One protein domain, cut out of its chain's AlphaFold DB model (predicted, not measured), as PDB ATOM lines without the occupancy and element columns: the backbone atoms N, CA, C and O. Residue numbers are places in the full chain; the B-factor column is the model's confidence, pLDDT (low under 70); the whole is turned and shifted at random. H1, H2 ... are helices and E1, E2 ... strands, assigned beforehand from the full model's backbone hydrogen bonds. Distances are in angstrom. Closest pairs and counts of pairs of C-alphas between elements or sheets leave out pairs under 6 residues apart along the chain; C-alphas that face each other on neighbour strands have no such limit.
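What this domain is: This is residues 6 to 71, 86 to 152 and 169 to 187 of the 541 residues of the protein "Hypothetical protein" of Alexandrium catenella (UniProt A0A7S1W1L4). A small three-stranded sheet is a wall with H3 and H5 over one face; beyond them H4 packs on H3, and the long helix H2 packs on H5. H2 runs on past this body towards H1, whose residues 6 to 14 stick out, while H6 is at the other end. The printed part has 152 residues, mostly helix, in the order H1 H2 H3 E1 H4 H5 E2 E3 H6; the sheet, E1 E3 E2, is antiparallel. It is only just loose, close to compact, with a radius of gyration of the C-alphas of 18.1 A and spans of 60 by 36 by 31 A.

How they stand to each other: Inner strand E3, residues 171 to 174, is antiparallel to E1, residues 86 to 88 (N 87 to O 172, 2.9 A), and E2, residues 145 to 148 (N 146 to O 173, 2.8 A), within hydrogen-bond range. H5, residues 132 to 140, and H3, residues 55 to 70, are on the same face, making two layers, helices on one sheet face. H4, residues 98 to 114, touches H3 at a shallow tilt of 22 degrees, opposite ways; C-alphas 62 and 99 are closest, 5.8 A. E1, H4, H5 and E2 form a split strand-helix-strand unit, its like-running strands separated by E3, with a right-handed crossover. H2, residues 27 to 53, touches H5 with residues 40 to 51 alone, at 13 degrees, a shallow tilt; C-alphas 47 and 138 are closest, 6.0 A. Each O i to N i+4 pair is within range in these helices except H4, with 11 of 13.

Where its parts are: H1, residues 6 to 19, begins at C-alpha 6 (-2.582, -54.973, -59.177). H2 is 39.0 A long, H3 22.2 A and H4 21.7 A. H6, residues 176 to 187, ends at (22.058, -19.761, -24.467).

The domain as a whole: Cuts leave gaps of 11.1 A between C-alphas 71 and 86, and 14.0 A between 152 and 169. H4 to H5 is a long link. Residues 151 to 152 have pLDDT under 70.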
ATOM      1  N   GLN A   6      -1.510 -53.979 -59.211       93.12
ATOM      2  CA  GLN A   6      -2.582 -54.973 -59.177       93.12
ATOM      3  C   GLN A   6      -3.076 -55.271 -57.755       93.12
ATOM      4  O   GLN A   6      -4.278 -55.394 -57.549       93.12
ATOM      5  N   ALA A   7      -2.179 -55.345 -56.767       92.00
ATOM      6  CA  ALA A   7      -2.568 -55.583 -55.378       92.00
ATOM      7  C   ALA A   7      -3.358 -54.395 -54.809       92.00
ATOM      8  O   ALA A   7      -4.350 -54.601 -54.117       92.00
ATOM      9  N   LEU A   8      -2.970 -53.161 -55.153       91.00
ATOM     10  CA  LEU A   8      -3.706 -51.955 -54.759       91.00
ATOM     11  C   LEU A   8      -5.086 -51.881 -55.420       91.00
ATOM     12  O   LEU A   8      -6.060 -51.578 -54.742       91.00
ATOM     13  N   ALA A   9      -5.187 -52.222 -56.708       93.31
ATOM     14  CA  ALA A   9      -6.469 -52.263 -57.408       93.31
ATOM     15  C   ALA A   9      -7.410 -53.344 -56.844       93.31
ATOM     16  O   ALA A   9      -8.609 -53.110 -56.703       93.31
ATOM     17  N   LEU A  10      -6.876 -54.522 -56.497       95.56
ATOM     18  CA  LEU A  10      -7.653 -55.577 -55.841       95.56
ATOM     19  C   LEU A  10      -8.118 -55.146 -54.451       95.56
ATOM     20  O   LEU A  10      -9.291 -55.321 -54.139       95.56
ATOM     21  N   LEU A  11      -7.233 -54.549 -53.647       92.88
ATOM     22  CA  LEU A  11      -7.600 -53.994 -52.347       92.88
ATOM     23  C   LEU A  11      -8.707 -52.957 -52.498       92.88
ATOM     24  O   LEU A  11      -9.729 -53.111 -51.851       92.88
ATOM     25  N   GLN A  12      -8.563 -51.985 -53.400       92.56
ATOM     26  CA  GLN A  12      -9.577 -50.956 -53.628       92.56
ATOM     27  C   GLN A  12     -10.946 -51.557 -53.977       92.56
ATOM     28  O   GLN A  12     -11.941 -51.189 -53.361       92.56
ATOM     29  N   ARG A  13     -10.996 -52.541 -54.886       95.62
ATOM     30  CA  ARG A  13     -12.250 -53.232 -55.236       95.62
ATOM     31  C   ARG A  13     -12.867 -53.975 -54.057       95.62
ATOM     32  O   ARG A  13     -14.088 -53.995 -53.922       95.62
ATOM     33  N   LEU A  14     -12.046 -54.620 -53.228       95.31
ATOM     34  CA  LEU A  14     -12.534 -55.283 -52.021       95.31
ATOM     35  C   LEU A  14     -13.075 -54.247 -51.034       95.31
ATOM     36  O   LEU A  14     -14.175 -54.429 -50.525       95.31
ATOM     37  N   THR A  15     -12.362 -53.143 -50.813       92.88
ATOM     38  CA  THR A  15     -12.801 -52.068 -49.921       92.88
ATOM     39  C   THR A  15     -14.131 -51.474 -50.388       92.88
ATOM     40  O   THR A  15     -15.066 -51.376 -49.601       92.88
ATOM     41  N   GLU A  16     -14.256 -51.162 -51.677       93.44
ATOM     42  CA  GLU A  16     -15.503 -50.660 -52.260       93.44
ATOM     43  C   GLU A  16     -16.643 -51.668 -52.065       93.44
ATOM     44  O   GLU A  16     -17.717 -51.309 -51.597       93.44
ATOM     45  N   ARG A  17     -16.405 -52.958 -52.323       95.44
ATOM     46  CA  ARG A  17     -17.447 -53.987 -52.207       95.44
ATOM     47  C   ARG A  17     -17.886 -54.272 -50.769       95.44
ATOM     48  O   ARG A  17     -19.042 -54.624 -50.560       95.44
ATOM     49  N   PHE A  18     -16.978 -54.186 -49.797       95.56
ATOM     50  CA  PHE A  18     -17.288 -54.486 -48.395       95.56
ATOM     51  C   PHE A  18     -17.827 -53.285 -47.619       95.56
ATOM     52  O   PHE A  18     -18.607 -53.481 -46.691       95.56
ATOM     53  N   PHE A  19     -17.413 -52.064 -47.967       95.62
ATOM     54  CA  PHE A  19     -17.717 -50.875 -47.168       95.62
ATOM     55  C   PHE A  19     -18.666 -49.882 -47.843       95.62
ATOM     56  O   PHE A  19     -19.164 -48.990 -47.157       95.62
ATOM     57  N   VAL A  20     -18.957 -50.033 -49.140       95.19
ATOM     58  CA  VAL A  20     -19.977 -49.226 -49.824       95.19
ATOM     59  C   VAL A  20     -21.306 -49.972 -49.799       95.19
ATOM     60  O   VAL A  20     -21.512 -50.933 -50.538       95.19
ATOM     61  N   ILE A  21     -22.222 -49.516 -48.947       94.69
ATOM     62  CA  ILE A  21     -23.601 -50.015 -48.911       94.69
ATOM     63  C   ILE A  21     -24.463 -49.075 -49.763       94.69
ATOM     64  O   ILE A  21     -24.412 -47.868 -49.524       94.69
ATOM     65  N   PRO A  22     -25.277 -49.573 -50.718       94.31
ATOM     66  CA  PRO A  22     -26.073 -48.725 -51.612       94.31
ATOM     67  C   PRO A  22     -26.922 -47.666 -50.894       94.31
ATOM     68  O   PRO A  22     -27.086 -46.561 -51.398       94.31
ATOM     69  N   GLU A  23     -27.424 -47.987 -49.701       94.38
ATOM     70  CA  GLU A  23     -28.278 -47.103 -48.902       94.38
ATOM     71  C   GLU A  23     -27.507 -46.115 -48.014       94.38
ATOM     72  O   GLU A  23     -28.077 -45.122 -47.568       94.38
ATOM     73  N   HIS A  24     -26.244 -46.398 -47.681       89.62
ATOM     74  CA  HIS A  24     -25.495 -45.661 -46.647       89.62
ATOM     75  C   HIS A  24     -24.170 -45.071 -47.150       89.62
ATOM     76  O   HIS A  24     -23.483 -44.378 -46.403       89.62
ATOM     77  N   GLY A  25     -23.814 -45.308 -48.416       93.56
ATOM     78  CA  GLY A  25     -22.557 -44.854 -48.998       93.56
ATOM     79  C   GLY A  25     -21.347 -45.608 -48.444       93.56
ATOM     80  O   GLY A  25     -21.457 -46.757 -48.009       93.56
ATOM     81  N   ASN A  26     -20.173 -44.971 -48.497       92.69
ATOM     82  CA  ASN A  26     -18.931 -45.548 -47.991       92.69
ATOM     83  C   ASN A  26     -18.839 -45.397 -46.464       92.69
ATOM     84  O   ASN A  26     -18.458 -44.351 -45.940       92.69
ATOM     85  N   ILE A  27     -19.161 -46.468 -45.741       93.69
ATOM     86  CA  ILE A  27     -19.144 -46.493 -44.273       93.69
ATOM     87  C   ILE A  27     -17.715 -46.371 -43.735       93.69
ATOM     88  O   ILE A  27     -17.513 -45.856 -42.634       93.69
ATOM     89  N   LEU A  28     -16.715 -46.820 -44.503       91.56
ATOM     90  CA  LEU A  28     -15.318 -46.731 -44.088       91.56
ATOM     91  C   LEU A  28     -14.855 -45.279 -43.985       91.56
ATOM     92  O   LEU A  28     -14.125 -44.966 -43.048       91.56
ATOM     93  N   ASP A  29     -15.308 -44.407 -44.889       87.50
ATOM     94  CA  ASP A  29     -14.968 -42.982 -44.860       87.50
ATOM     95  C   ASP A  29     -15.560 -42.328 -43.611       87.50
ATOM     96  O   ASP A  29     -14.823 -41.774 -42.802       87.50
ATOM     97  N   ALA A  30     -16.862 -42.516 -43.362       88.75
ATOM     98  CA  ALA A  30     -17.524 -41.980 -42.170       88.75
ATOM     99  C   ALA A  30     -16.893 -42.493 -40.860       88.75
ATOM    100  O   ALA A  30     -16.724 -41.747 -39.893       88.75
ATOM    101  N   TRP A  31     -16.517 -43.774 -40.817       92.00
ATOM    102  CA  TRP A  31     -15.838 -44.362 -39.665       92.00
ATOM    103  C   TRP A  31     -14.414 -43.824 -39.485       92.00
ATOM    104  O   TRP A  31     -13.994 -43.544 -38.357       92.00
ATOM    105  N   HIS A  32     -13.666 -43.679 -40.580       89.94
ATOM    106  CA  HIS A  32     -12.319 -43.125 -40.562       89.94
ATOM    107  C   HIS A  32     -12.346 -41.663 -40.122       89.94
ATOM    108  O   HIS A  32     -11.573 -41.295 -39.240       89.94
ATOM    109  N   ASP A  33     -13.273 -40.867 -40.650       90.25
ATOM    110  CA  ASP A  33     -13.472 -39.466 -40.285       90.25
ATOM    111  C   ASP A  33     -13.827 -39.333 -38.805       90.25
ATOM    112  O   ASP A  33     -13.145 -38.611 -38.080       90.25
ATOM    113  N   GLY A  34     -14.786 -40.121 -38.307       92.44
ATOM    114  CA  GLY A  34     -15.140 -40.124 -36.886       92.44
ATOM    115  C   GLY A  34     -13.964 -40.499 -35.974       92.44
ATOM    116  O   GLY A  34     -13.728 -39.855 -34.948       92.44
ATOM    117  N   ARG A  35     -13.159 -41.507 -36.344       93.62
ATOM    118  CA  ARG A  35     -11.935 -41.846 -35.590       93.62
ATOM    119  C   ARG A  35     -10.895 -40.742 -35.665       93.62
ATOM    120  O   ARG A  35     -10.235 -40.452 -34.669       93.62
ATOM    121  N   LEU A  36     -10.718 -40.153 -36.837       92.69
ATOM    122  CA  LEU A  36      -9.734 -39.116 -37.078       92.69
ATOM    123  C   LEU A  36     -10.093 -37.834 -36.317       92.69
ATOM    124  O   LEU A  36      -9.203 -37.230 -35.717       92.69
ATOM    125  N   GLU A  37     -11.370 -37.467 -36.233       93.19
ATOM    126  CA  GLU A  37     -11.868 -36.401 -35.360       93.19
ATOM    127  C   GLU A  37     -11.539 -36.676 -33.892       93.19
ATOM    128  O   GLU A  37     -10.984 -35.813 -33.206       93.19
ATOM    129  N   PHE A  38     -11.805 -37.896 -33.420       94.56
ATOM    130  CA  PHE A  38     -11.532 -38.293 -32.041       94.56
ATOM    131  C   PHE A  38     -10.028 -38.245 -31.716       94.56
ATOM    132  O   PHE A  38      -9.620 -37.662 -30.708       94.56
ATOM    133  N   TYR A  39      -9.176 -38.747 -32.616       95.44
ATOM    134  CA  TYR A  39      -7.720 -38.634 -32.490       95.44
ATOM    135  C   TYR A  39      -7.242 -37.185 -32.481       95.44
ATOM    136  O   TYR A  39      -6.381 -36.818 -31.676       95.44
ATOM    137  N   ASN A  40      -7.801 -36.340 -33.347       94.81
ATOM    138  CA  ASN A  40      -7.437 -34.930 -33.396       94.81
ATOM    139  C   ASN A  40      -7.895 -34.159 -32.166       94.81
ATOM    140  O   ASN A  40      -7.172 -33.263 -31.740       94.81
ATOM    141  N   ALA A  41      -9.033 -34.506 -31.565       95.25
ATOM    142  CA  ALA A  41      -9.473 -33.908 -30.312       95.25
ATOM    143  C   ALA A  41      -8.443 -34.151 -29.196       95.25
ATOM    144  O   ALA A  41      -8.007 -33.203 -28.537       95.25
ATOM    145  N   THR A  42      -7.958 -35.385 -29.048       95.69
ATOM    146  CA  THR A  42      -6.918 -35.715 -28.059       95.69
ATOM    147  C   THR A  42      -5.582 -35.061 -28.382       95.69
ATOM    148  O   THR A  42      -4.963 -34.455 -27.504       95.69
ATOM    149  N   LEU A  43      -5.138 -35.113 -29.640       95.94
ATOM    150  CA  LEU A  43      -3.909 -34.436 -30.067       95.94
ATOM    151  C   LEU A  43      -3.996 -32.921 -29.853       95.94
ATOM    152  O   LEU A  43      -3.011 -32.301 -29.457       95.94
ATOM    153  N   TRP A  44      -5.174 -32.327 -30.037       96.44
ATOM    154  CA  TRP A  44      -5.424 -30.923 -29.738       96.44
ATOM    155  C   TRP A  44      -5.369 -30.630 -28.236       96.44
ATOM    156  O   TRP A  44      -4.770 -29.636 -27.824       96.44
ATOM    157  N   HIS A  45      -5.936 -31.492 -27.392       96.62
ATOM    158  CA  HIS A  45      -5.801 -31.360 -25.943       96.62
ATOM    159  C   HIS A  45      -4.335 -31.443 -25.500       96.62
ATOM    160  O   HIS A  45      -3.898 -30.623 -24.687       96.62
ATOM    161  N   ALA A  46      -3.562 -32.361 -26.086       96.62
ATOM    162  CA  ALA A  46      -2.128 -32.484 -25.850       96.62
ATOM    163  C   ALA A  46      -1.379 -31.223 -26.295       96.62
ATOM    164  O   ALA A  46      -0.606 -30.661 -25.523       96.62
ATOM    165  N   ALA A  47      -1.674 -30.732 -27.501       96.94
ATOM    166  CA  ALA A  47      -1.121 -29.505 -28.062       96.94
ATOM    167  C   ALA A  47      -1.390 -28.296 -27.160       96.94
ATOM    168  O   ALA A  47      -0.470 -27.546 -26.836       96.94
ATOM    169  N   LYS A  48      -2.636 -28.129 -26.706       97.44
ATOM    170  CA  LYS A  48      -3.038 -27.039 -25.818       97.44
ATOM    171  C   LYS A  48      -2.270 -27.089 -24.498       97.44
ATOM    172  O   LYS A  48      -1.675 -26.090 -24.111       97.44
ATOM    173  N   ARG A  49      -2.219 -28.250 -23.834       97.12
ATOM    174  CA  ARG A  49      -1.484 -28.398 -22.565       97.12
ATOM    175  C   ARG A  49       0.020 -28.208 -22.735       97.12
ATOM    176  O   ARG A  49       0.643 -27.589 -21.878       97.12
ATOM    177  N   ALA A  50       0.592 -28.698 -23.833       97.44
ATOM    178  CA  ALA A  50       2.000 -28.503 -24.156       97.44
ATOM    179  C   ALA A  50       2.321 -27.018 -24.373       97.44
ATOM    180  O   ALA A  50       3.299 -26.524 -23.825       97.44
ATOM    181  N   ALA A  51       1.468 -26.291 -25.099       97.19
ATOM    182  CA  ALA A  51       1.616 -24.853 -25.295       97.19
ATOM    183  C   ALA A  51       1.431 -24.048 -23.995       97.19
ATOM    184  O   ALA A  51       2.089 -23.027 -23.829       97.19
ATOM    185  N   ASP A  52       0.573 -24.502 -23.077       96.44
ATOM    186  CA  ASP A  52       0.303 -23.800 -21.817       96.44
ATOM    187  C   ASP A  52       1.382 -24.067 -20.746       96.44
ATOM    188  O   ASP A  52       1.727 -23.166 -19.985       96.44
ATOM    189  N   ARG A  53       1.924 -25.291 -20.672       96.81
ATOM    190  CA  ARG A  53       2.874 -25.707 -19.616       96.81
ATOM    191  C   ARG A  53       4.333 -25.744 -20.058       96.81
ATOM    192  O   ARG A  53       5.214 -25.477 -19.252       96.81
ATOM    193  N   LEU A  54       4.586 -26.104 -21.313       97.06
ATOM    194  CA  LEU A  54       5.917 -26.406 -21.855       97.06
ATOM    195  C   LEU A  54       6.195 -25.584 -23.126       97.06
ATOM    196  O   LEU A  54       6.798 -26.078 -24.081       97.06
ATOM    197  N   LYS A  55       5.722 -24.329 -23.147       96.38
ATOM    198  CA  LYS A  55       5.749 -23.447 -24.326       96.38
ATOM    199  C   LYS A  55       7.145 -23.320 -24.932       96.38
ATOM    200  O   LYS A  55       7.307 -23.543 -26.128       96.38
ATOM    201  N   ASP A  56       8.132 -22.975 -24.106       95.31
ATOM    202  CA  ASP A  56       9.505 -22.711 -24.548       95.31
ATOM    203  C   ASP A  56      10.141 -23.968 -25.167       95.31
ATOM    204  O   ASP A  56      10.635 -23.923 -26.294       95.31
ATOM    205  N   ASP A  57      10.064 -25.110 -24.477       96.25
ATOM    206  CA  ASP A  57      10.609 -26.390 -24.951       96.25
ATOM    207  C   ASP A  57       9.972 -26.825 -26.277       96.25
ATOM    208  O   ASP A  57      10.667 -27.247 -27.211       96.25
ATOM    209  N   LEU A  58       8.644 -26.703 -26.375       97.25
ATOM    210  CA  LEU A  58       7.906 -27.021 -27.591       97.25
ATOM    211  C   LEU A  58       8.332 -26.102 -28.743       97.25
ATOM    212  O   LEU A  58       8.622 -26.588 -29.838       97.25
ATOM    213  N   GLN A  59       8.423 -24.790 -28.501       95.94
ATOM    214  CA  GLN A  59       8.879 -23.825 -29.501       95.94
ATOM    215  C   GLN A  59      10.293 -24.136 -29.984       95.94
ATOM    216  O   GLN A  59      10.505 -24.250 -31.190       95.94
ATOM    217  N   VAL A  60      11.251 -24.336 -29.075       94.81
ATOM    218  CA  VAL A  60      12.643 -24.663 -29.425       94.81
ATOM    219  C   VAL A  60      12.697 -25.899 -30.319       94.81
ATOM    220  O   VAL A  60      13.417 -25.918 -31.326       94.81
ATOM    221  N   ARG A  61      11.905 -26.927 -30.003       96.50
ATOM    222  CA  ARG A  61      11.883 -28.173 -30.768       96.50
ATOM    223  C   ARG A  61      11.283 -28.005 -32.160       96.50
ATOM    224  O   ARG A  61      11.875 -28.494 -33.125       96.50
ATOM    225  N   LEU A  62      10.161 -27.297 -32.279       96.31
ATOM    226  CA  LEU A  62       9.514 -27.032 -33.566       96.31
ATOM    227  C   LEU A  62      10.366 -26.112 -34.450       96.31
ATOM    228  O   LEU A  62      10.558 -26.407 -35.628       96.31
ATOM    229  N   VAL A  63      10.959 -25.057 -33.882       94.56
ATOM    230  CA  VAL A  63      11.887 -24.160 -34.594       94.56
ATOM    231  C   VAL A  63      13.099 -24.943 -35.102       94.56
ATOM    232  O   VAL A  63      13.502 -24.786 -36.254       94.56
ATOM    233  N   SER A  64      13.664 -25.827 -34.275       93.75
ATOM    234  CA  SER A  64      14.792 -26.680 -34.669       93.75
ATOM    235  C   SER A  64      14.422 -27.645 -35.796       93.75
ATOM    236  O   SER A  64      15.210 -27.843 -36.719       93.75
ATOM    237  N   ALA A  65      13.228 -28.239 -35.745       94.06
ATOM    238  CA  ALA A  65      12.733 -29.119 -36.800       94.06
ATOM    239  C   ALA A  65      12.537 -28.370 -38.123       94.06
ATOM    240  O   ALA A  65      12.981 -28.849 -39.166       94.06
ATOM    241  N   LEU A  66      11.952 -27.172 -38.070       92.62
ATOM    242  CA  LEU A  66      11.749 -26.332 -39.242       92.62
ATOM    243  C   LEU A  66      13.073 -25.869 -39.851       92.62
ATOM    244  O   LEU A  66      13.253 -25.971 -41.062       92.62
ATOM    245  N   ARG A  67      14.035 -25.441 -39.027       90.75
ATOM    246  CA  ARG A  67      15.388 -25.099 -39.488       90.75
ATOM    247  C   ARG A  67      16.059 -26.276 -40.185       90.75
ATOM    248  O   ARG A  67      16.589 -26.097 -41.272       90.75
ATOM    249  N   ARG A  68      15.995 -27.485 -39.617       91.44
ATOM    250  CA  ARG A  68      16.551 -28.691 -40.262       91.44
ATOM    251  C   ARG A  68      15.890 -28.996 -41.605       91.44
ATOM    252  O   ARG A  68      16.584 -29.398 -42.526       91.44
ATOM    253  N   ALA A  69      14.580 -28.790 -41.718       89.69
ATOM    254  CA  ALA A  69      13.842 -29.039 -42.954       89.69
ATOM    255  C   ALA A  69      14.076 -27.978 -44.041       89.69
ATOM    256  O   ALA A  69      14.004 -28.290 -45.222       89.69
ATOM    257  N   THR A  70      14.347 -26.735 -43.642       86.75
ATOM    258  CA  THR A  70      14.560 -25.594 -44.550       86.75
ATOM    259  C   THR A  70      16.030 -25.301 -44.816       86.75
ATOM    260  O   THR A  70      16.328 -24.463 -45.663       86.75
ATOM    261  N   THR A  71      16.955 -25.973 -44.119       84.50
ATOM    262  CA  THR A  71      18.389 -25.863 -44.397       84.50
ATOM    263  C   THR A  71      18.597 -26.322 -45.835       84.50
ATOM    264  O   THR A  71      18.381 -27.505 -46.116       84.50
ATOM    265  N   GLN A  86       9.946 -20.400 -44.400       86.69
ATOM    266  CA  GLN A  86       8.543 -20.658 -44.669       86.69
ATOM    267  C   GLN A  86       8.385 -22.135 -45.015       86.69
ATOM    268  O   GLN A  86       9.189 -22.701 -45.753       86.69
ATOM    269  N   LEU A  87       7.364 -22.758 -44.443       88.25
ATOM    270  CA  LEU A  87       6.985 -24.129 -44.733       88.25
ATOM    271  C   LEU A  87       5.511 -24.144 -45.095       88.25
ATOM    272  O   LEU A  87       4.662 -23.703 -44.319       88.25
ATOM    273  N   GLU A  88       5.217 -24.687 -46.264       88.25
ATOM    274  CA  GLU A  88       3.853 -25.022 -46.636       88.25
ATOM    275  C   GLU A  88       3.454 -26.291 -45.888       88.25
ATOM    276  O   GLU A  88       4.112 -27.338 -45.989       88.25
ATOM    277  N   LEU A  89       2.390 -26.202 -45.093       85.44
ATOM    278  CA  LEU A  89       1.792 -27.385 -44.499       85.44
ATOM    279  C   LEU A  89       1.104 -28.147 -45.628       85.44
ATOM    280  O   LEU A  89       0.053 -27.748 -46.125       85.44
ATOM    281  N   HIS A  90       1.760 -29.219 -46.065       74.00
ATOM    282  CA  HIS A  90       1.267 -30.068 -47.138       74.00
ATOM    283  C   HIS A  90      -0.073 -30.703 -46.755       74.00
ATOM    284  O   HIS A  90      -0.408 -30.848 -45.577       74.00
ATOM    285  N   GLN A  91      -0.829 -31.102 -47.777       73.06
ATOM    286  CA  GLN A  91      -2.081 -31.823 -47.591       73.06
ATOM    287  C   GLN A  91      -1.829 -33.179 -46.921       73.06
ATOM    288  O   GLN A  91      -0.770 -33.790 -47.068       73.06
ATOM    289  N   TRP A  92      -2.820 -33.606 -46.143       71.31
ATOM    290  CA  TRP A  92      -2.814 -34.848 -45.381       71.31
ATOM    291  C   TRP A  92      -2.492 -36.063 -46.282       71.31
ATOM    292  O   TRP A  92      -2.959 -36.097 -47.421       71.31
ATOM    293  N   PRO A  93      -1.723 -37.068 -45.808       81.81
ATOM    294  CA  PRO A  93      -1.274 -37.298 -44.430       81.81
ATOM    295  C   PRO A  93      -0.040 -36.488 -44.006       81.81
ATOM    296  O   PRO A  93       0.967 -36.416 -44.703       81.81
ATOM    297  N   MET A  94      -0.066 -35.978 -42.769       84.12
ATOM    298  CA  MET A  94       1.007 -35.156 -42.179       84.12
ATOM    299  C   MET A  94       2.269 -35.939 -41.774       84.12
ATOM    300  O   MET A  94       3.169 -35.386 -41.144       84.12
ATOM    301  N   ALA A  95       2.374 -37.218 -42.140       84.38
ATOM    302  CA  ALA A  95       3.484 -38.087 -41.750       84.38
ATOM    303  C   ALA A  95       4.851 -37.614 -42.286       84.38
ATOM    304  O   ALA A  95       5.883 -37.863 -41.662       84.38
ATOM    305  N   SER A  96       4.868 -36.917 -43.425       86.56
ATOM    306  CA  SER A  96       6.071 -36.320 -44.016       86.56
ATOM    307  C   SER A  96       6.388 -34.925 -43.468       86.56
ATOM    308  O   SER A  96       7.488 -34.417 -43.687       86.56
ATOM    309  N   CYS A  97       5.457 -34.296 -42.744       91.94
ATOM    310  CA  CYS A  97       5.647 -32.945 -42.245       91.94
ATOM    311  C   CYS A  97       6.638 -32.950 -41.061       91.94
ATOM    312  O   CYS A  97       6.371 -33.569 -40.024       91.94
ATOM    313  N   PRO A  98       7.768 -32.223 -41.154       93.06
ATOM    314  CA  PRO A  98       8.788 -32.208 -40.105       93.06
ATOM    315  C   PRO A  98       8.266 -31.608 -38.793       93.06
ATOM    316  O   PRO A  98       8.669 -32.046 -37.716       93.06
ATOM    317  N   LEU A  99       7.349 -30.637 -38.874       94.62
ATOM    318  CA  LEU A  99       6.706 -30.029 -37.708       94.62
ATOM    319  C   LEU A  99       5.767 -31.012 -37.004       94.62
ATOM    320  O   LEU A  99       5.836 -31.141 -35.785       94.62
ATOM    321  N   ALA A 100       4.942 -31.737 -37.766       95.06
ATOM    322  CA  ALA A 100       4.056 -32.763 -37.221       95.06
ATOM    323  C   ALA A 100       4.852 -33.848 -36.492       95.06
ATOM    324  O   ALA A 100       4.563 -34.155 -35.339       95.06
ATOM    325  N   ARG A 101       5.914 -34.365 -37.122       94.56
ATOM    326  CA  ARG A 101       6.783 -35.374 -36.509       94.56
ATOM    327  C   ARG A 101       7.436 -34.864 -35.226       94.56
ATOM    328  O   ARG A 101       7.387 -35.537 -34.206       94.56
ATOM    329  N   ALA A 102       7.991 -33.653 -35.249       96.31
ATOM    330  CA  ALA A 102       8.622 -33.067 -34.072       96.31
ATOM    331  C   ALA A 102       7.635 -32.831 -32.916       96.31
ATOM    332  O   ALA A 102       8.015 -33.019 -31.759       96.31
ATOM    333  N   PHE A 103       6.392 -32.444 -33.222       96.75
ATOM    334  CA  PHE A 103       5.311 -32.312 -32.247       96.75
ATOM    335  C   PHE A 103       4.913 -33.665 -31.650       96.75
ATOM    336  O   PHE A 103       4.853 -33.803 -30.432       96.75
ATOM    337  N   LEU A 104       4.687 -34.677 -32.486       95.56
ATOM    338  CA  LEU A 104       4.307 -36.012 -32.025       95.56
ATOM    339  C   LEU A 104       5.413 -36.649 -31.175       95.56
ATOM    340  O   LEU A 104       5.129 -37.175 -30.102       95.56
ATOM    341  N   ASP A 105       6.678 -36.501 -31.578       95.62
ATOM    342  CA  ASP A 105       7.826 -36.946 -30.783       95.62
ATOM    343  C   ASP A 105       7.910 -36.202 -29.438       95.62
ATOM    344  O   ASP A 105       8.302 -36.780 -28.426       95.62
ATOM    345  N   PHE A 106       7.562 -34.910 -29.408       97.00
ATOM    346  CA  PHE A 106       7.518 -34.131 -28.169       97.00
ATOM    347  C   PHE A 106       6.436 -34.645 -27.223       97.00
ATOM    348  O   PHE A 106       6.702 -34.873 -26.045       97.00
ATOM    349  N   VAL A 107       5.229 -34.850 -27.746       96.12
ATOM    350  CA  VAL A 107       4.076 -35.338 -26.989       96.12
ATOM    351  C   VAL A 107       4.318 -36.755 -26.469       96.12
ATOM    352  O   VAL A 107       4.008 -37.032 -25.315       96.12
ATOM    353  N   ALA A 108       4.949 -37.623 -27.262       94.38
ATOM    354  CA  ALA A 108       5.350 -38.956 -26.820       94.38
ATOM    355  C   ALA A 108       6.369 -38.904 -25.665       94.38
ATOM    356  O   ALA A 108       6.262 -39.672 -24.714       94.38
ATOM    357  N   GLN A 109       7.334 -37.980 -25.711       96.31
ATOM    358  CA  GLN A 109       8.362 -37.844 -24.669       96.31
ATOM    359  C   GLN A 109       7.850 -37.177 -23.388       96.31
ATOM    360  O   GLN A 109       8.240 -37.569 -22.293       96.31
ATOM    361  N   ARG A 110       6.986 -36.165 -23.516       97.12
ATOM    362  CA  ARG A 110       6.452 -35.375 -22.395       97.12
ATOM    363  C   ARG A 110       5.060 -35.830 -21.949       97.12
ATOM    364  O   ARG A 110       4.456 -35.175 -21.106       97.12
ATOM    365  N   GLY A 111       4.552 -36.944 -22.479       94.88
ATOM    366  CA  GLY A 111       3.218 -37.483 -22.183       94.88
ATOM    367  C   GLY A 111       2.856 -37.492 -20.689       94.88
ATOM    368  O   GLY A 111       1.799 -36.964 -20.344       94.88
ATOM    369  N   PRO A 112       3.736 -37.969 -19.784       95.50
ATOM    370  CA  PRO A 112       3.472 -37.955 -18.342       95.50
ATOM    371  C   PRO A 112       3.270 -36.550 -17.745       95.50
ATOM    372  O   PRO A 112       2.446 -36.368 -16.853       95.50
ATOM    373  N   GLU A 113       3.977 -35.536 -18.250       96.69
ATOM    374  CA  GLU A 113       3.894 -34.145 -17.765       96.69
ATOM    375  C   GLU A 113       2.631 -33.423 -18.266       96.69
ATOM    376  O   GLU A 113       2.112 -32.499 -17.625       96.69
ATOM    377  N   LEU A 114       2.102 -33.864 -19.411       95.88
ATOM    378  CA  LEU A 114       0.852 -33.357 -19.969       95.88
ATOM    379  C   LEU A 114      -0.374 -33.847 -19.181       95.88
ATOM    380  O   LEU A 114      -1.438 -33.229 -19.286       95.88
ATOM    381  N   GLY A 115      -0.225 -34.877 -18.341       94.12
ATOM    382  CA  GLY A 115      -1.294 -35.483 -17.544       94.12
ATOM    383  C   GLY A 115      -2.269 -36.310 -18.384       94.12
ATOM    384  O   GLY A 115      -2.011 -36.597 -19.548       94.12
ATOM    385  N   ASP A 116      -3.419 -36.668 -17.806       92.56
ATOM    386  CA  ASP A 116      -4.427 -37.482 -18.499       92.56
ATOM    387  C   ASP A 116      -5.133 -36.681 -19.602       92.56
ATOM    388  O   ASP A 116      -5.792 -35.670 -19.330       92.56
ATOM    389  N   LEU A 117      -4.949 -37.099 -20.852       89.19
ATOM    390  CA  LEU A 117      -5.483 -36.444 -22.046       89.19
ATOM    391  C   LEU A 117      -6.846 -37.001 -22.475       89.19
ATOM    392  O   LEU A 117      -7.402 -36.516 -23.458       89.19
ATOM    393  N   GLY A 118      -7.396 -37.949 -21.712       87.38
ATOM    394  CA  GLY A 118      -8.624 -38.658 -22.043       87.38
ATOM    395  C   GLY A 118      -8.382 -39.831 -22.989       87.38
ATOM    396  O   GLY A 118      -7.245 -40.212 -23.272       87.38
ATOM    397  N   GLN A 119      -9.479 -40.417 -23.467       84.38
ATOM    398  CA  GLN A 119      -9.448 -41.450 -24.498       84.38
ATOM    399  C   GLN A 119      -9.620 -40.819 -25.890       84.38
ATOM    400  O   GLN A 119     -10.364 -39.846 -26.008       84.38
ATOM    401  N   PRO A 120      -8.938 -41.344 -26.924       87.38
ATOM    402  CA  PRO A 120      -7.992 -42.456 -26.868       87.38
ATOM    403  C   PRO A 120      -6.655 -41.983 -26.283       87.38
ATOM    404  O   PRO A 120      -6.348 -40.790 -26.306       87.38
ATOM    405  N   VAL A 121      -5.859 -42.899 -25.732       90.44
ATOM    406  CA  VAL A 121      -4.548 -42.514 -25.184       90.44
ATOM    407  C   VAL A 121      -3.599 -42.120 -26.317       90.44
ATOM    408  O   VAL A 121      -3.708 -42.604 -27.440       90.44
ATOM    409  N   LEU A 122      -2.611 -41.268 -26.038       87.69
ATOM    410  CA  LEU A 122      -1.662 -40.798 -27.059       87.69
ATOM    411  C   LEU A 122      -0.942 -41.921 -27.818       87.69
ATOM    412  O   LEU A 122      -0.625 -41.748 -28.989       87.69
ATOM    413  N   SER A 123      -0.681 -43.054 -27.164       88.06
ATOM    414  CA  SER A 123      -0.055 -44.223 -27.789       88.06
ATOM    415  C   SER A 123      -0.948 -44.916 -28.819       88.06
ATOM    416  O   SER A 123      -0.442 -45.648 -29.663       88.06
ATOM    417  N   GLU A 124      -2.263 -44.699 -28.755       90.25
ATOM    418  CA  GLU A 124      -3.236 -45.211 -29.724       90.25
ATOM    419  C   GLU A 124      -3.427 -44.266 -30.911       90.25
ATOM    420  O   GLU A 124      -3.962 -44.694 -31.930       90.25
ATOM    421  N   CYS A 125      -3.003 -43.001 -30.795       91.12
ATOM    422  CA  CYS A 125      -3.105 -42.014 -31.863       91.12
ATOM    423  C   CYS A 125      -2.021 -42.272 -32.922       91.12
ATOM    424  O   CYS A 125      -0.835 -42.043 -32.659       91.12
ATOM    425  N   PRO A 126      -2.383 -42.692 -34.146       90.62
ATOM    426  CA  PRO A 126      -1.410 -42.860 -35.212       90.62
ATOM    427  C   PRO A 126      -0.769 -41.515 -35.587       90.62
ATOM    428  O   PRO A 126      -1.451 -40.488 -35.621       90.62
ATOM    429  N   PRO A 127       0.518 -41.490 -35.977       85.56
ATOM    430  CA  PRO A 127       1.187 -40.244 -36.349       85.56
ATOM    431  C   PRO A 127       0.584 -39.595 -37.603       85.56
ATOM    432  O   PRO A 127       0.665 -38.382 -37.781       85.56
ATOM    433  N   HIS A 128      -0.047 -40.391 -38.470       88.06
ATOM    434  CA  HIS A 128      -0.735 -39.896 -39.657       88.06
ATOM    435  C   HIS A 128      -2.110 -39.295 -39.347       88.06
ATOM    436  O   HIS A 128      -2.665 -38.636 -40.212       88.06
ATOM    437  N   SER A 129      -2.662 -39.462 -38.142       92.88
ATOM    438  CA  SER A 129      -3.983 -38.922 -37.812       92.88
ATOM    439  C   SER A 129      -3.974 -37.418 -37.551       92.88
ATOM    440  O   SER A 129      -5.036 -36.815 -37.588       92.88
ATOM    441  N   LEU A 130      -2.818 -36.782 -37.326       94.31
ATOM    442  CA  LEU A 130      -2.753 -35.337 -37.089       94.31
ATOM    443  C   LEU A 130      -3.216 -34.546 -38.325       94.31
ATOM    444  O   LEU A 130      -2.590 -34.612 -39.385       94.31
ATOM    445  N   LEU A 131      -4.273 -33.748 -38.167       93.19
ATOM    446  CA  LEU A 131      -4.764 -32.851 -39.209       93.19
ATOM    447  C   LEU A 131      -3.909 -31.581 -39.328       93.19
ATOM    448  O   LEU A 131      -3.453 -31.040 -38.309       93.19
ATOM    449  N   PRO A 132      -3.766 -31.029 -40.548       92.88
ATOM    450  CA  PRO A 132      -3.139 -29.727 -40.760       92.88
ATOM    451  C   PRO A 132      -3.798 -28.611 -39.936       92.88
ATOM    452  O   PRO A 132      -3.097 -27.777 -39.367       92.88
ATOM    453  N   SER A 133      -5.129 -28.609 -39.814       92.31
ATOM    454  CA  SER A 133      -5.885 -27.615 -39.037       92.31
ATOM    455  C   SER A 133      -5.545 -27.645 -37.539       92.31
ATOM    456  O   SER A 133      -5.370 -26.591 -36.925       92.31
ATOM    457  N   THR A 134      -5.360 -28.829 -36.948       94.62
ATOM    458  CA  THR A 134      -4.913 -28.990 -35.552       94.62
ATOM    459  C   THR A 134      -3.508 -28.425 -35.349       94.62
ATOM    460  O   THR A 134      -3.264 -27.689 -34.389       94.62
ATOM    461  N   LEU A 135      -2.586 -28.715 -36.273       95.31
ATOM    462  CA  LEU A 135      -1.224 -28.187 -36.213       95.31
ATOM    463  C   LEU A 135      -1.200 -26.661 -36.399       95.31
ATOM    464  O   LEU A 135      -0.498 -25.980 -35.658       95.31
ATOM    465  N   ARG A 136      -2.007 -26.109 -37.315       94.06
ATOM    466  CA  ARG A 136      -2.172 -24.655 -37.493       94.06
ATOM    467  C   ARG A 136      -2.634 -23.977 -36.210       94.06
ATOM    468  O   ARG A 136      -1.992 -23.034 -35.752       94.06
ATOM    469  N   LYS A 137      -3.686 -24.506 -35.575       95.38
ATOM    470  CA  LYS A 137      -4.188 -23.998 -34.288       95.38
ATOM    471  C   LYS A 137      -3.115 -24.025 -33.201       95.38
ATOM    472  O   LYS A 137      -3.051 -23.106 -32.391       95.38
ATOM    473  N   LEU A 138      -2.275 -25.064 -33.170       96.81
ATOM    474  CA  LEU A 138      -1.153 -25.133 -32.233       96.81
ATOM    475  C   LEU A 138      -0.122 -24.042 -32.533       96.81
ATOM    476  O   LEU A 138       0.265 -23.311 -31.629       96.81
ATOM    477  N   LEU A 139       0.310 -23.927 -33.788       96.31
ATOM    478  CA  LEU A 139       1.330 -22.963 -34.200       96.31
ATOM    479  C   LEU A 139       0.876 -21.520 -33.957       96.31
ATOM    480  O   LEU A 139       1.673 -20.725 -33.479       96.31
ATOM    481  N   GLY A 140      -0.409 -21.211 -34.152       95.50
ATOM    482  CA  GLY A 140      -0.984 -19.905 -33.815       95.50
ATOM    483  C   GLY A 140      -0.953 -19.558 -32.318       95.50
ATOM    484  O   GLY A 140      -1.027 -18.386 -31.963       95.50
ATOM    485  N   ARG A 141      -0.799 -20.541 -31.417       96.62
ATOM    486  CA  ARG A 141      -0.593 -20.297 -29.972       96.62
ATOM    487  C   ARG A 141       0.869 -20.033 -29.608       96.62
ATOM    488  O   ARG A 141       1.167 -19.701 -28.459       96.62
ATOM    489  N   LEU A 142       1.795 -20.246 -30.539       96.69
ATOM    490  CA  LEU A 142       3.225 -20.131 -30.304       96.69
ATOM    491  C   LEU A 142       3.756 -18.853 -30.957       96.69
ATOM    492  O   LEU A 142       3.834 -18.761 -32.172       96.69
ATOM    493  N   ASP A 143       4.249 -17.922 -30.143       95.38
ATOM    494  CA  ASP A 143       4.766 -16.610 -30.576       95.38
ATOM    495  C   ASP A 143       5.868 -16.667 -31.656       95.38
ATOM    496  O   ASP A 143       6.087 -15.698 -32.382       95.38
ATOM    497  N   ALA A 144       6.575 -17.799 -31.770       94.88
ATOM    498  CA  ALA A 144       7.619 -18.014 -32.770       94.88
ATOM    499  C   ALA A 144       7.097 -18.175 -34.207       94.88
ATOM    500  O   ALA A 144       7.876 -18.037 -35.155       94.88
ATOM    501  N   PHE A 145       5.811 -18.477 -34.375       95.62
ATOM    502  CA  PHE A 145       5.218 -18.822 -35.658       95.62
ATOM    503  C   PHE A 145       4.149 -17.809 -36.058       95.62
ATOM    504  O   PHE A 145       3.377 -17.314 -35.243       95.62
ATOM    505  N   GLU A 146       4.115 -17.520 -37.346       95.00
ATOM    506  CA  GLU A 146       3.077 -16.761 -38.015       95.00
ATOM    507  C   GLU A 146       2.368 -17.706 -38.975       95.00
ATOM    508  O   GLU A 146       2.992 -18.277 -39.873       95.00
ATOM    509  N   VAL A 147       1.078 -17.922 -38.738       94.00
ATOM    510  CA  VAL A 147       0.228 -18.693 -39.641       94.00
ATOM    511  C   VAL A 147      -0.366 -17.696 -40.625       94.00
ATOM    512  O   VAL A 147      -1.099 -16.797 -40.228       94.00
ATOM    513  N   LEU A 148       0.034 -17.814 -41.886       91.81
ATOM    514  CA  LEU A 148      -0.533 -17.058 -42.990       91.81
ATOM    515  C   LEU A 148      -1.658 -17.919 -43.552       91.81
ATOM    516  O   LEU A 148      -1.428 -18.808 -44.379       91.81
ATOM    517  N   ASP A 149      -2.859 -17.701 -43.033       86.12
ATOM    518  CA  ASP A 149      -4.059 -18.160 -43.712       86.12
ATOM    519  C   ASP A 149      -4.246 -17.235 -44.925       86.12
ATOM    520  O   ASP A 149      -4.147 -16.009 -44.825       86.12
ATOM    521  N   ASP A 150      -4.403 -17.826 -46.106       71.56
ATOM    522  CA  ASP A 150      -4.502 -17.139 -47.403       71.56
ATOM    523  C   ASP A 150      -5.871 -16.440 -47.564       71.56
ATOM    524  O   ASP A 150      -6.478 -16.437 -48.632       71.56
ATOM    525  N   ASP A 151      -6.377 -15.867 -46.468       60.25
ATOM    526  CA  ASP A 151      -7.682 -15.218 -46.329       60.25
ATOM    527  C   ASP A 151      -7.733 -13.871 -47.073       60.25
ATOM    528  O   ASP A 151      -8.791 -13.260 -47.209       60.25
ATOM    529  N   GLY A 152      -6.582 -13.390 -47.554       56.84
ATOM    530  CA  GLY A 152      -6.446 -12.123 -48.269       56.84
ATOM    531  C   GLY A 152      -6.560 -12.225 -49.789       56.84
ATOM    532  O   GLY A 152      -6.638 -11.188 -50.447       56.84
ATOM    533  N   PRO A 169      -3.609 -25.277 -48.586       78.62
ATOM    534  CA  PRO A 169      -2.440 -25.570 -47.769       78.62
ATOM    535  C   PRO A 169      -2.058 -24.312 -46.985       78.62
ATOM    536  O   PRO A 169      -1.762 -23.271 -47.564       78.62
ATOM    537  N   GLY A 170      -2.107 -24.402 -45.658       85.56
ATOM    538  CA  GLY A 170      -1.744 -23.283 -44.798       85.56
ATOM    539  C   GLY A 170      -0.246 -23.023 -44.857       85.56
ATOM    540  O   GLY A 170       0.564 -23.949 -44.734       85.56
ATOM    541  N   VAL A 171       0.132 -21.761 -45.013       90.44
ATOM    542  CA  VAL A 171       1.531 -21.350 -45.025       90.44
ATOM    543  C   VAL A 171       1.947 -20.971 -43.609       90.44
ATOM    544  O   VAL A 171       1.323 -20.134 -42.963       90.44
ATOM    545  N   VAL A 172       3.034 -21.562 -43.118       90.50
ATOM    546  CA  VAL A 172       3.600 -21.218 -41.809       90.50
ATOM    547  C   VAL A 172       4.951 -20.554 -42.003       90.50
ATOM    548  O   VAL A 172       5.840 -21.095 -42.661       90.50
ATOM    549  N   ARG A 173       5.130 -19.394 -41.375       92.00
ATOM    550  CA  ARG A 173       6.366 -18.614 -41.400       92.00
ATOM    551  C   ARG A 173       6.945 -18.474 -39.996       92.00
ATOM    552  O   ARG A 173       6.222 -18.283 -39.025       92.00
ATOM    553  N   LEU A 174       8.270 -18.546 -39.875       92.31
ATOM    554  CA  LEU A 174       8.951 -18.199 -38.625       92.31
ATOM    555  C   LEU A 174       9.079 -16.684 -38.465       92.31
ATOM    556  O   LEU A 174       9.590 -15.994 -39.353       92.31
ATOM    557  N   ARG A 175       8.709 -16.184 -37.284       91.44
ATOM    558  CA  ARG A 175       8.989 -14.808 -36.865       91.44
ATOM    559  C   ARG A 175      10.432 -14.721 -36.383       91.44
ATOM    560  O   ARG A 175      10.774 -15.227 -35.315       91.44
ATOM    561  N   TRP A 176      11.296 -14.100 -37.187       84.62
ATOM    562  CA  TRP A 176      12.738 -14.030 -36.910       84.62
ATOM    563  C   TRP A 176      13.054 -13.422 -35.536       84.62
ATOM    564  O   TRP A 176      13.936 -13.913 -34.835       84.62
ATOM    565  N   GLU A 177      12.293 -12.411 -35.121       87.31
ATOM    566  CA  GLU A 177      12.446 -11.739 -33.826       87.31
ATOM    567  C   GLU A 177      12.220 -12.694 -32.647       87.31
ATOM    568  O   GLU A 177      13.045 -12.778 -31.736       87.31
ATOM    569  N   ALA A 178      11.152 -13.491 -32.702       87.25
ATOM    570  CA  ALA A 178      10.839 -14.475 -31.672       87.25
ATOM    571  C   ALA A 178      11.875 -15.610 -31.632       87.25
ATOM    572  O   ALA A 178      12.252 -16.086 -30.561       87.25
ATOM    573  N   VAL A 179      12.399 -16.011 -32.792       83.94
ATOM    574  CA  VAL A 179      13.481 -17.000 -32.876       83.94
ATOM    575  C   VAL A 179      14.782 -16.465 -32.270       83.94
ATOM    576  O   VAL A 179      15.479 -17.206 -31.575       83.94
ATOM    577  N   ALA A 180      15.114 -15.192 -32.503       84.69
ATOM    578  CA  ALA A 180      16.266 -14.554 -31.874       84.69
ATOM    579  C   ALA A 180      16.098 -14.509 -30.347       84.69
ATOM    580  O   ALA A 180      17.006 -14.917 -29.624       84.69
ATOM    581  N   ALA A 181      14.919 -14.115 -29.854       85.38
ATOM    582  CA  ALA A 181      14.608 -14.100 -28.424       85.38
ATOM    583  C   ALA A 181      14.740 -15.493 -27.775       85.38
ATOM    584  O   ALA A 181      15.349 -15.628 -26.711       85.38
ATOM    585  N   LEU A 182      14.249 -16.544 -28.442       85.44
ATOM    586  CA  LEU A 182      14.408 -17.931 -27.988       85.44
ATOM    587  C   LEU A 182      15.876 -18.363 -27.934       85.44
ATOM    588  O   LEU A 182      16.282 -19.023 -26.978       85.44
ATOM    589  N   ALA A 183      16.686 -17.976 -28.923       83.25
ATOM    590  CA  ALA A 183      18.114 -18.279 -28.923       83.25
ATOM    591  C   ALA A 183      18.835 -17.603 -27.745       83.25
ATOM    592  O   ALA A 183      19.609 -18.259 -27.051       83.25
ATOM    593  N   PHE A 184      18.533 -16.333 -27.458       83.25
ATOM    594  CA  PHE A 184      19.093 -15.640 -26.292       83.25
ATOM    595  C   PHE A 184      18.686 -16.296 -24.968       83.25
ATOM    596  O   PHE A 184      19.519 -16.438 -24.074       83.25
ATOM    597  N   LYS A 185      17.433 -16.753 -24.856       84.69
ATOM    598  CA  LYS A 185      16.933 -17.443 -23.660       84.69
ATOM    599  C   LYS A 185      17.608 -18.804 -23.459       84.69
ATOM    600  O   LYS A 185      18.008 -19.124 -22.344       84.69
ATOM    601  N   ALA A 186      17.782 -19.575 -24.534       80.31
ATOM    602  CA  ALA A 186      18.383 -20.908 -24.487       80.31
ATOM    603  C   ALA A 186      19.890 -20.887 -24.196       80.31
ATOM    604  O   ALA A 186      20.404 -21.786 -23.535       80.31
ATOM    605  N   VAL A 187      20.607 -19.865 -24.671       78.00
ATOM    606  CA  VAL A 187      22.058 -19.761 -24.467       78.00
ATOM    607  C   VAL A 187      22.397 -19.393 -23.014       78.00
ATOM    608  O   VAL A 187      23.531 -19.593 -22.589       78.00
TER     609      VAL A 187